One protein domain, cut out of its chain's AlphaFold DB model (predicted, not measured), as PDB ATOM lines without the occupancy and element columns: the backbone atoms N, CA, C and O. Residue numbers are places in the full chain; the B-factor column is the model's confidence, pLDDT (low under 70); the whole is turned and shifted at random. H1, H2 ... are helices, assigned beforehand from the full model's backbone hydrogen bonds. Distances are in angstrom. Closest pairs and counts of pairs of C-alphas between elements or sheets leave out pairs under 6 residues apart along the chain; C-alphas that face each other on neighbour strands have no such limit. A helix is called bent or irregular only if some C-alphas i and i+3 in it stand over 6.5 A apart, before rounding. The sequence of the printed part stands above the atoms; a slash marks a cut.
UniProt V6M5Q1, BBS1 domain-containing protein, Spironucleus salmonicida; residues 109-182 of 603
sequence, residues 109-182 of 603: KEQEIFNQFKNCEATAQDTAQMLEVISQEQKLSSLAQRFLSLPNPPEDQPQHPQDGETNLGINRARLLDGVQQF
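What this domain is: This is residues 109 to 182 of the 603 residues of the protein "BBS1 domain-containing protein" of Spironucleus salmonicida (UniProt V6M5Q1). Two helices, H1 and H2, lie side by side as a helical hairpin, and the short helix H3 packs steeply tilted on residues 128 to 132 of H2. H4 stands nearly perpendicular to that hairpin, near the end of H1 and the beginning of H2, and a long loop, residues 150 to 171, joins H3 to it. The printed part has 74 residues with four named helices in the order H1, H2, H3, H4 and no named strand, and its class is all helix. It is compact, with a radius of gyration of the C-alphas of 11.7 A and spans of 36 by 26 by 21 A.

How they stand to each other: H1, residues 109 to 118, and H2, residues 124 to 137, touch as a hairpin, opposite ways at a shallow tilt of 1 degrees; their closest C-alphas, Phe 117 and Thr 127, are 6.4 A apart. H3, residues 142 to 149, touches H2 at residues 128 to 132 alone, opposite ways at a steep tilt of 60 degrees, with the closest C-alphas, Ala 128 and Leu 148, 5.8 A apart. H4, residues 172 to 181, forms a hairpin with H3, opposite ways at a shallow tilt of 23 degrees; they only just touch, with 3 pairs of C-alphas within 8 A, the closest Phe 147 and Arg 172 at 5.7 A. H4 is close to H2 but not clearly touching, about perpendicular at 75 degrees, with the closest C-alphas, Ala 124 and Ala 173, 6.0 A apart. H4 is irregular: C-alphas 177 and 180 are 8.1 A apart, and its line is a rough one. Every O i to N i+4 pair is within hydrogen-bond range in H1 and H3, against 9 of 10 in H2 and 0 of 6 in H4, where 3 of 7 O i to N i+3 pairs are.

Where its parts are: H1 begins at C-alpha 109 (122.593, 149.559, 140.802) and is 14.2 A long. H2 is 20.5 A long, H3 10.3 A. H4 is 15.7 A long and ends at C-alpha 181 (131.320, 131.780, 132.143).

The domain as a whole: The farthest C-alphas, Glu 137 and Asn 167, are 36.4 A apart. The printed part has no cut; the link from H3 to H4 is long, the other two tight. Mean pLDDT of the printed part is 75.9, with residues 161 to 170 and 176 to 182 under 70.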
ATOM      1  N   LYS A 109     122.959 148.633 141.896       82.50
ATOM      2  CA  LYS A 109     122.593 149.559 140.802       82.50
ATOM      3  C   LYS A 109     123.041 149.059 139.420       82.50
ATOM      4  O   LYS A 109     122.301 149.137 138.448       82.50
ATOM      5  N   GLU A 110     124.263 148.540 139.319       83.12
ATOM      6  CA  GLU A 110     124.773 147.976 138.062       83.12
ATOM      7  C   GLU A 110     124.054 146.666 137.717       83.12
ATOM      8  O   GLU A 110     123.775 146.396 136.554       83.12
ATOM      9  N   GLN A 111     123.723 145.858 138.726       81.94
ATOM     10  CA  GLN A 111     122.974 144.621 138.552       81.94
ATOM     11  C   GLN A 111     121.550 144.894 138.049       81.94
ATOM     12  O   GLN A 111     121.074 144.169 137.182       81.94
ATOM     13  N   GLU A 112     120.893 145.949 138.532       83.50
ATOM     14  CA  GLU A 112     119.609 146.427 138.006       83.50
ATOM     15  C   GLU A 112     119.720 146.830 136.533       83.50
ATOM     16  O   GLU A 112     118.929 146.355 135.723       83.50
ATOM     17  N   ILE A 113     120.739 147.611 136.164       87.00
ATOM     18  CA  ILE A 113     120.988 148.003 134.766       87.00
ATOM     19  C   ILE A 113     121.239 146.777 133.880       87.00
ATOM     20  O   ILE A 113     120.656 146.652 132.804       87.00
ATOM     21  N   PHE A 114     122.068 145.832 134.325       85.19
ATOM     22  CA  PHE A 114     122.313 144.607 133.564       85.19
ATOM     23  C   PHE A 114     121.081 143.698 133.484       85.19
ATOM     24  O   PHE A 114     120.899 143.024 132.472       85.19
ATOM     25  N   ASN A 115     120.219 143.689 134.504       82.50
ATOM     26  CA  ASN A 115     118.941 142.982 134.457       82.50
ATOM     27  C   ASN A 115     117.976 143.640 133.460       82.50
ATOM     28  O   ASN A 115     117.374 142.921 132.670       82.50
ATOM     29  N   GLN A 116     117.883 144.975 133.431       85.69
ATOM     30  CA  GLN A 116     117.115 145.708 132.413       85.69
ATOM     31  C   GLN A 116     117.629 145.383 131.007       85.69
ATOM     32  O   GLN A 116     116.850 145.069 130.110       85.69
ATOM     33  N   PHE A 117     118.952 145.367 130.825       86.19
ATOM     34  CA  PHE A 117     119.565 145.000 129.552       86.19
ATOM     35  C   PHE A 117     119.228 143.561 129.130       86.19
ATOM     36  O   PHE A 117     118.868 143.312 127.979       86.19
ATOM     37  N   LYS A 118     119.300 142.613 130.074       83.00
ATOM     38  CA  LYS A 118     118.992 141.194 129.850       83.00
ATOM     39  C   LYS A 118     117.507 140.939 129.576       83.00
ATOM     40  O   LYS A 118     117.184 140.057 128.790       83.00
ATOM     41  N   ASN A 119     116.621 141.708 130.199       83.19
ATOM     42  CA  ASN A 119     115.176 141.626 129.989       83.19
ATOM     43  C   ASN A 119     114.709 142.381 128.731       83.19
ATOM     44  O   ASN A 119     113.508 142.509 128.507       83.19
ATOM     45  N   CYS A 120     115.642 142.887 127.917       81.81
ATOM     46  CA  CYS A 120     115.374 143.712 126.739       81.81
ATOM     47  C   CYS A 120     114.624 145.027 127.044       81.81
ATOM     48  O   CYS A 120     113.969 145.585 126.168       81.81
ATOM     49  N   GLU A 121     114.727 145.537 128.274       85.19
ATOM     50  CA  GLU A 121     114.116 146.801 128.713       85.19
ATOM     51  C   GLU A 121     114.980 148.025 128.357       85.19
ATOM     52  O   GLU A 121     114.473 149.143 128.299       85.19
ATOM     53  N   ALA A 122     116.274 147.819 128.090       84.31
ATOM     54  CA  ALA A 122     117.231 148.845 127.674       84.31
ATOM     55  C   ALA A 122     118.094 148.334 126.509       84.31
ATOM     56  O   ALA A 122     118.440 147.152 126.473       84.31
ATOM     57  N   THR A 123     118.465 149.197 125.554       87.12
ATOM     58  CA  THR A 123     119.395 148.825 124.469       87.12
ATOM     59  C   THR A 123     120.848 148.795 124.954       87.12
ATOM     60  O   THR A 123     121.169 149.271 126.048       87.12
ATOM     61  N   ALA A 124     121.769 148.269 124.138       85.44
ATOM     62  CA  ALA A 124     123.197 148.257 124.471       85.44
ATOM     63  C   ALA A 124     123.759 149.677 124.664       85.44
ATOM     64  O   ALA A 124     124.645 149.894 125.493       85.44
ATOM     65  N   GLN A 125     123.219 150.646 123.921       87.81
ATOM     66  CA  GLN A 125     123.594 152.049 124.025       87.81
ATOM     67  C   GLN A 125     123.011 152.703 125.282       87.81
ATOM     68  O   GLN A 125     123.756 153.376 125.993       87.81
ATOM     69  N   ASP A 126     121.741 152.448 125.601       88.62
ATOM     70  CA  ASP A 126     121.104 152.971 126.821       88.62
ATOM     71  C   ASP A 126     121.805 152.434 128.074       88.62
ATOM     72  O   ASP A 126     122.141 153.184 128.985       88.62
ATOM     73  N   THR A 127     122.119 151.137 128.076       88.81
ATOM     74  CA  THR A 127     122.857 150.468 129.156       88.81
ATOM     75  C   THR A 127     124.238 151.093 129.353       88.81
ATOM     76  O   THR A 127     124.647 151.349 130.484       88.81
ATOM     77  N   ALA A 128     124.958 151.390 128.265       89.50
ATOM     78  CA  ALA A 128     126.254 152.058 128.346       89.50
ATOM     79  C   ALA A 128     126.131 153.473 128.931       89.50
ATOM     80  O   ALA A 128     126.913 153.832 129.804       89.50
ATOM     81  N   GLN A 129     125.118 154.241 128.528       90.62
ATOM     82  CA  GLN A 129     124.870 155.569 129.095       90.62
ATOM     83  C   GLN A 129     124.519 155.502 130.587       90.62
ATOM     84  O   GLN A 129     125.054 156.276 131.377       90.62
ATOM     85  N   MET A 130     123.674 154.555 131.004       90.56
ATOM     86  CA  MET A 130     123.334 154.364 132.417       90.56
ATOM     87  C   MET A 130     124.567 153.991 133.255       90.56
ATOM     88  O   MET A 130     124.760 154.530 134.344       90.56
ATOM     89  N   LEU A 131     125.436 153.115 132.738       89.75
ATOM     90  CA  LEU A 131     126.703 152.775 133.391       89.75
ATOM     91  C   LEU A 131     127.670 153.968 133.424       89.75
ATOM     92  O   LEU A 131     128.314 154.185 134.445       89.75
ATOM     93  N   GLU A 132     127.757 154.775 132.364       90.25
ATOM     94  CA  GLU A 132     128.566 156.002 132.355       90.25
ATOM     95  C   GLU A 132     128.087 157.017 133.399       90.25
ATOM     96  O   GLU A 132     128.912 157.600 134.099       90.25
ATOM     97  N   VAL A 133     126.775 157.189 133.578       90.62
ATOM     98  CA  VAL A 133     126.220 158.039 134.646       90.62
ATOM     99  C   VAL A 133     126.620 157.505 136.018       90.62
ATOM    100  O   VAL A 133     127.123 158.258 136.850       90.62
ATOM    101  N   ILE A 134     126.486 156.194 136.241       87.50
ATOM    102  CA  ILE A 134     126.950 155.576 137.485       87.50
ATOM    103  C   ILE A 134     128.445 155.808 137.693       87.50
ATOM    104  O   ILE A 134     128.840 156.112 138.815       87.50
ATOM    105  N   SER A 135     129.255 155.718 136.636       86.75
ATOM    106  CA  SER A 135     130.709 155.898 136.710       86.75
ATOM    107  C   SER A 135     131.130 157.274 137.238       86.75
ATOM    108  O   SER A 135     132.230 157.415 137.773       86.75
ATOM    109  N   GLN A 136     130.256 158.280 137.119       84.88
ATOM    110  CA  GLN A 136     130.479 159.621 137.660       84.88
ATOM    111  C   GLN A 136     130.218 159.696 139.171       84.88
ATOM    112  O   GLN A 136     130.850 160.495 139.859       84.88
ATOM    113  N   GLU A 137     129.303 158.877 139.694       80.19
ATOM    114  CA  GLU A 137     128.924 158.857 141.114       80.19
ATOM    115  C   GLU A 137     129.725 157.833 141.927       80.19
ATOM    116  O   GLU A 137     130.039 158.053 143.098       80.19
ATOM    117  N   GLN A 138     130.021 156.685 141.325       77.44
ATOM    118  CA  GLN A 138     130.657 155.547 141.970       77.44
ATOM    119  C   GLN A 138     131.476 154.741 140.961       77.44
ATOM    120  O   GLN A 138     131.207 154.717 139.764       77.44
ATOM    121  N   LYS A 139     132.486 154.035 141.459       70.56
ATOM    122  CA  LYS A 139     133.349 153.198 140.624       70.56
ATOM    123  C   LYS A 139     132.584 151.980 140.104       70.56
ATOM    124  O   LYS A 139     131.888 151.319 140.872       70.56
ATOM    125  N   LEU A 140     132.742 151.708 138.808       78.44
ATOM    126  CA  LEU A 140     132.099 150.597 138.107       78.44
ATOM    127  C   LEU A 140     132.831 149.272 138.325       78.44
ATOM    128  O   LEU A 140     134.062 149.249 138.349       78.44
ATOM    129  N   SER A 141     132.093 148.160 138.367       73.75
ATOM    130  CA  SER A 141     132.686 146.817 138.326       73.75
ATOM    131  C   SER A 141     133.471 146.560 137.032       73.75
ATOM    132  O   SER A 141     133.228 147.175 135.992       73.75
ATOM    133  N   SER A 142     134.379 145.582 137.050       71.38
ATOM    134  CA  SER A 142     135.133 145.184 135.853       71.38
ATOM    135  C   SER A 142     134.243 144.677 134.716       71.38
ATOM    136  O   SER A 142     134.566 144.884 133.545       71.38
ATOM    137  N   LEU A 143     133.095 144.071 135.037       77.44
ATOM    138  CA  LEU A 143     132.089 143.690 134.047       77.44
ATOM    139  C   LEU A 143     131.509 144.930 133.349       77.44
ATOM    140  O   LEU A 143     131.445 144.960 132.121       77.44
ATOM    141  N   ALA A 144     131.153 145.967 134.113       82.88
ATOM    142  CA  ALA A 144     130.657 147.238 133.586       82.88
ATOM    143  C   ALA A 144     131.716 148.008 132.791       82.88
ATOM    144  O   ALA A 144     131.438 148.445 131.676       82.88
ATOM    145  N   GLN A 145     132.952 148.090 133.283       81.75
ATOM    146  CA  GLN A 145     134.059 148.701 132.539       81.75
ATOM    147  C   GLN A 145     134.305 147.981 131.203       81.75
ATOM    148  O   GLN A 145     134.493 148.618 130.165       81.75
ATOM    149  N   ARG A 146     134.243 146.643 131.195       77.00
ATOM    150  CA  ARG A 146     134.392 145.855 129.970       77.00
ATOM    151  C   ARG A 146     133.221 146.053 129.013       77.00
ATOM    152  O   ARG A 146     133.458 146.182 127.813       77.00
ATOM    153  N   PHE A 147     131.992 146.129 129.517       83.69
ATOM    154  CA  PHE A 147     130.821 146.476 128.711       83.69
ATOM    155  C   PHE A 147     131.016 147.822 128.005       83.69
ATOM    156  O   PHE A 147     130.864 147.906 126.788       83.69
ATOM    157  N   LEU A 148     131.472 148.846 128.728       86.12
ATOM    158  CA  LEU A 148     131.764 150.158 128.146       86.12
ATOM    159  C   LEU A 148     132.883 150.114 127.095       86.12
ATOM    160  O   LEU A 148     132.788 150.808 126.085       86.12
ATOM    161  N   SER A 149     133.898 149.265 127.282       83.75
ATOM    162  CA  SER A 149     135.023 149.129 126.344       83.75
ATOM    163  C   SER A 149     134.678 148.441 125.015       83.75
ATOM    164  O   SER A 149     135.425 148.574 124.045       83.75
ATOM    165  N   LEU A 150     133.577 147.686 124.958       84.62
ATOM    166  CA  LEU A 150     133.167 146.976 123.749       84.62
ATOM    167  C   LEU A 150     132.405 147.902 122.792       84.62
ATOM    168  O   LEU A 150     131.691 148.795 123.248       84.62
ATOM    169  N   PRO A 151     132.506 147.685 121.469       82.81
ATOM    170  CA  PRO A 151     131.727 148.445 120.502       82.81
ATOM    171  C   PRO A 151     130.231 148.123 120.619       82.81
ATOM    172  O   PRO A 151     129.838 147.000 120.968       82.81
ATOM    173  N   ASN A 152     129.394 149.109 120.285       82.50
ATOM    174  CA  ASN A 152     127.966 148.876 120.094       82.50
ATOM    175  C   ASN A 152     127.748 147.854 118.961       82.50
ATOM    176  O   ASN A 152     128.486 147.875 117.971       82.50
ATOM    177  N   PRO A 153     126.753 146.962 119.088       79.88
ATOM    178  CA  PRO A 153     126.334 146.116 117.977       79.88
ATOM    179  C   PRO A 153     125.856 146.995 116.797       79.88
ATOM    180  O   PRO A 153     125.131 147.966 117.031       79.88
ATOM    181  N   PRO A 154     126.255 146.685 115.545       78.69
ATOM    182  CA  PRO A 154     125.705 147.312 114.340       78.69
ATOM    183  C   PRO A 154     124.171 147.243 114.313       78.69
ATOM    184  O   PRO A 154     123.600 146.314 114.879       78.69
ATOM    185  N   GLU A 155     123.507 148.174 113.620       76.19
ATOM    186  CA  GLU A 155     122.031 148.221 113.534       76.19
ATOM    187  C   GLU A 155     121.417 146.917 112.992       76.19
ATOM    188  O   GLU A 155     120.335 146.523 113.418       76.19
ATOM    189  N   ASP A 156     122.151 146.197 112.137       72.88
ATOM    190  CA  ASP A 156     121.740 144.911 111.556       72.88
ATOM    191  C   ASP A 156     121.950 143.700 112.493       72.88
ATOM    192  O   ASP A 156     121.645 142.562 112.126       72.88
ATOM    193  N   GLN A 157     122.518 143.903 113.687       73.31
ATOM    194  CA  GLN A 157     122.790 142.853 114.673       73.31
ATOM    195  C   GLN A 157     121.880 142.970 115.906       73.31
ATOM    196  O   GLN A 157     121.383 144.053 116.219       73.31
ATOM    197  N   PRO A 158     121.682 141.868 116.659       70.44
ATOM    198  CA  PRO A 158     120.905 141.897 117.892       70.44
ATOM    199  C   PRO A 158     121.450 142.933 118.882       70.44
ATOM    200  O   PRO A 158     122.638 142.927 119.208       70.44
ATOM    201  N   GLN A 159     120.566 143.803 119.374       74.44
ATOM    202  CA  GLN A 159     120.878 144.835 120.374       74.44
ATOM    203  C   GLN A 159     120.853 144.304 121.817       74.44
ATOM    204  O   GLN A 159     121.269 145.010 122.734       74.44
ATOM    205  N   HIS A 160     120.392 143.066 122.008       73.88
ATOM    206  CA  HIS A 160     120.221 142.409 123.301       73.88
ATOM    207  C   HIS A 160     120.916 141.038 123.313       73.88
ATOM    208  O   HIS A 160     121.177 140.495 122.231       73.88
ATOM    209  N   PRO A 161     121.192 140.479 124.506       68.94
ATOM    210  CA  PRO A 161     121.741 139.132 124.653       68.94
ATOM    211  C   PRO A 161     120.835 138.099 123.955       68.94
ATOM    212  O   PRO A 161     119.615 138.135 124.131       68.94
ATOM    213  N   GLN A 162     121.400 137.217 123.126       65.88
ATOM    214  CA  GLN A 162     120.676 136.105 122.504       65.88
ATOM    215  C   GLN A 162     121.278 134.763 122.928       65.88
ATOM    216  O   GLN A 162     122.465 134.507 122.731       65.88
ATOM    217  N   ASP A 163     120.426 133.853 123.405       55.75
ATOM    218  CA  ASP A 163     120.800 132.458 123.644       55.75
ATOM    219  C   ASP A 163     121.099 131.763 122.299       55.75
ATOM    220  O   ASP A 163     120.199 131.262 121.622       55.75
ATOM    221  N   GLY A 164     122.364 131.750 121.870       52.66
ATOM    222  CA  GLY A 164     122.771 131.020 120.666       52.66
ATOM    223  C   GLY A 164     124.156 131.366 120.117       52.66
ATOM    224  O   GLY A 164     124.457 132.510 119.778       52.66
ATOM    225  N   GLU A 165     124.989 130.336 119.951       48.50
ATOM    226  CA  GLU A 165     126.314 130.409 119.329       48.50
ATOM    227  C   GLU A 165     126.218 130.805 117.845       48.50
ATOM    228  O   GLU A 165     125.938 129.988 116.970       48.50
ATOM    229  N   THR A 166     126.505 132.065 117.524       48.12
ATOM    230  CA  THR A 166     126.863 132.466 116.154       48.12
ATOM    231  C   THR A 166     128.208 133.186 116.177       48.12
ATOM    232  O   THR A 166     128.412 134.092 116.975       48.12
ATOM    233  N   ASN A 167     129.142 132.792 115.306       46.81
ATOM    234  CA  ASN A 167     130.533 133.276 115.223       46.81
ATOM    235  C   ASN A 167     130.676 134.718 114.668       46.81
ATOM    236  O   ASN A 167     131.438 134.964 113.736       46.81
ATOM    237  N   LEU A 168     129.942 135.687 115.216       53.03
ATOM    238  CA  LEU A 168     130.109 137.120 114.932       53.03
ATOM    239  C   LEU A 168     130.810 137.790 116.130       53.03
ATOM    240  O   LEU A 168     130.595 137.387 117.272       53.03
ATOM    241  N   GLY A 169     131.693 138.758 115.860       59.25
ATOM    242  CA  GLY A 169     132.646 139.333 116.825       59.25
ATOM    243  C   GLY A 169     132.060 139.820 118.164       59.25
ATOM    244  O   GLY A 169     130.865 140.071 118.295       59.25
ATOM    245  N   ILE A 170     132.930 139.959 119.172       68.56
ATOM    246  CA  ILE A 170     132.556 140.350 120.543       68.56
ATOM    247  C   ILE A 170     132.078 141.815 120.557       68.56
ATOM    248  O   ILE A 170     132.869 142.729 120.334       68.56
ATOM    249  N   ASN A 171     130.792 142.032 120.843       77.88
ATOM    250  CA  ASN A 171     130.150 143.343 121.006       77.88
ATOM    251  C   ASN A 171     129.391 143.409 122.351       77.88
ATOM    252  O   ASN A 171     129.316 142.412 123.074       77.88
ATOM    253  N   ARG A 172     128.836 144.577 122.704       82.00
ATOM    254  CA  ARG A 172     128.111 144.786 123.978       82.00
ATOM    255  C   ARG A 172     126.938 143.824 124.200       82.00
ATOM    256  O   ARG A 172     126.799 143.301 125.303       82.00
ATOM    257  N   ALA A 173     126.142 143.544 123.165       72.31
ATOM    258  CA  ALA A 173     124.987 142.643 123.254       72.31
ATOM    259  C   ALA A 173     125.368 141.219 123.653       72.31
ATOM    260  O   ALA A 173     124.667 140.592 124.439       72.31
ATOM    261  N   ARG A 174     126.538 140.763 123.211       72.25
ATOM    262  CA  ARG A 174     127.020 139.401 123.448       72.25
ATOM    263  C   ARG A 174     127.870 139.243 124.696       72.25
ATOM    264  O   ARG A 174     128.243 138.124 125.038       72.25
ATOM    265  N   LEU A 175     128.201 140.338 125.392       72.50
ATOM    266  CA  LEU A 175     128.944 140.233 126.646       72.50
ATOM    267  C   LEU A 175     128.130 139.425 127.662       72.50
ATOM    268  O   LEU A 175     128.704 138.583 128.344       72.50
ATOM    269  N   LEU A 176     126.810 139.646 127.749       67.12
ATOM    270  CA  LEU A 176     126.002 138.993 128.778       67.12
ATOM    271  C   LEU A 176     125.600 137.539 128.482       67.12
ATOM    272  O   LEU A 176     125.354 136.797 129.436       67.12
ATOM    273  N   ASP A 177     125.636 137.113 127.214       57.53
ATOM    274  CA  ASP A 177     125.329 135.736 126.776       57.53
ATOM    275  C   ASP A 177     126.245 134.686 127.433       57.53
ATOM    276  O   ASP A 177     125.882 133.522 127.591       57.53
ATOM    277  N   GLY A 178     127.427 135.111 127.892       51.53
ATOM    278  CA  GLY A 178     128.413 134.281 128.582       51.53
ATOM    279  C   GLY A 178     128.665 134.658 130.043       51.53
ATOM    280  O   GLY A 178     129.673 134.227 130.590       51.53
ATOM    281  N   VAL A 179     127.816 135.450 130.716       51.19
ATOM    282  CA  VAL A 179     128.126 135.933 132.088       51.19
ATOM    283  C   VAL A 179     128.252 134.826 133.124       51.19
ATOM    284  O   VAL A 179     129.023 134.970 134.070       51.19
ATOM    285  N   GLN A 180     127.609 133.675 132.915       47.44
ATOM    286  CA  GLN A 180     127.855 132.488 133.743       47.44
ATOM    287  C   GLN A 180     129.254 131.868 133.534       47.44
ATOM    288  O   GLN A 180     129.690 131.053 134.344       47.44
ATOM    289  N   GLN A 181     129.973 132.252 132.476       51.00
ATOM    290  CA  GLN A 181     131.320 131.780 132.143       51.00
ATOM    291  C   GLN A 181     132.432 132.768 132.515       51.00
ATOM    292  O   GLN A 181     133.606 132.390 132.460       51.00
ATOM    293  N   PHE A 182     132.122 134.013 132.900       61.41
ATOM    294  CA  PHE A 182     133.176 134.931 133.318       61.41
ATOM    295  C   PHE A 182     133.693 134.546 134.698       61.41
ATOM    296  O   PHE A 182     133.025 134.702 135.719       61.41
TER     297      PHE A 182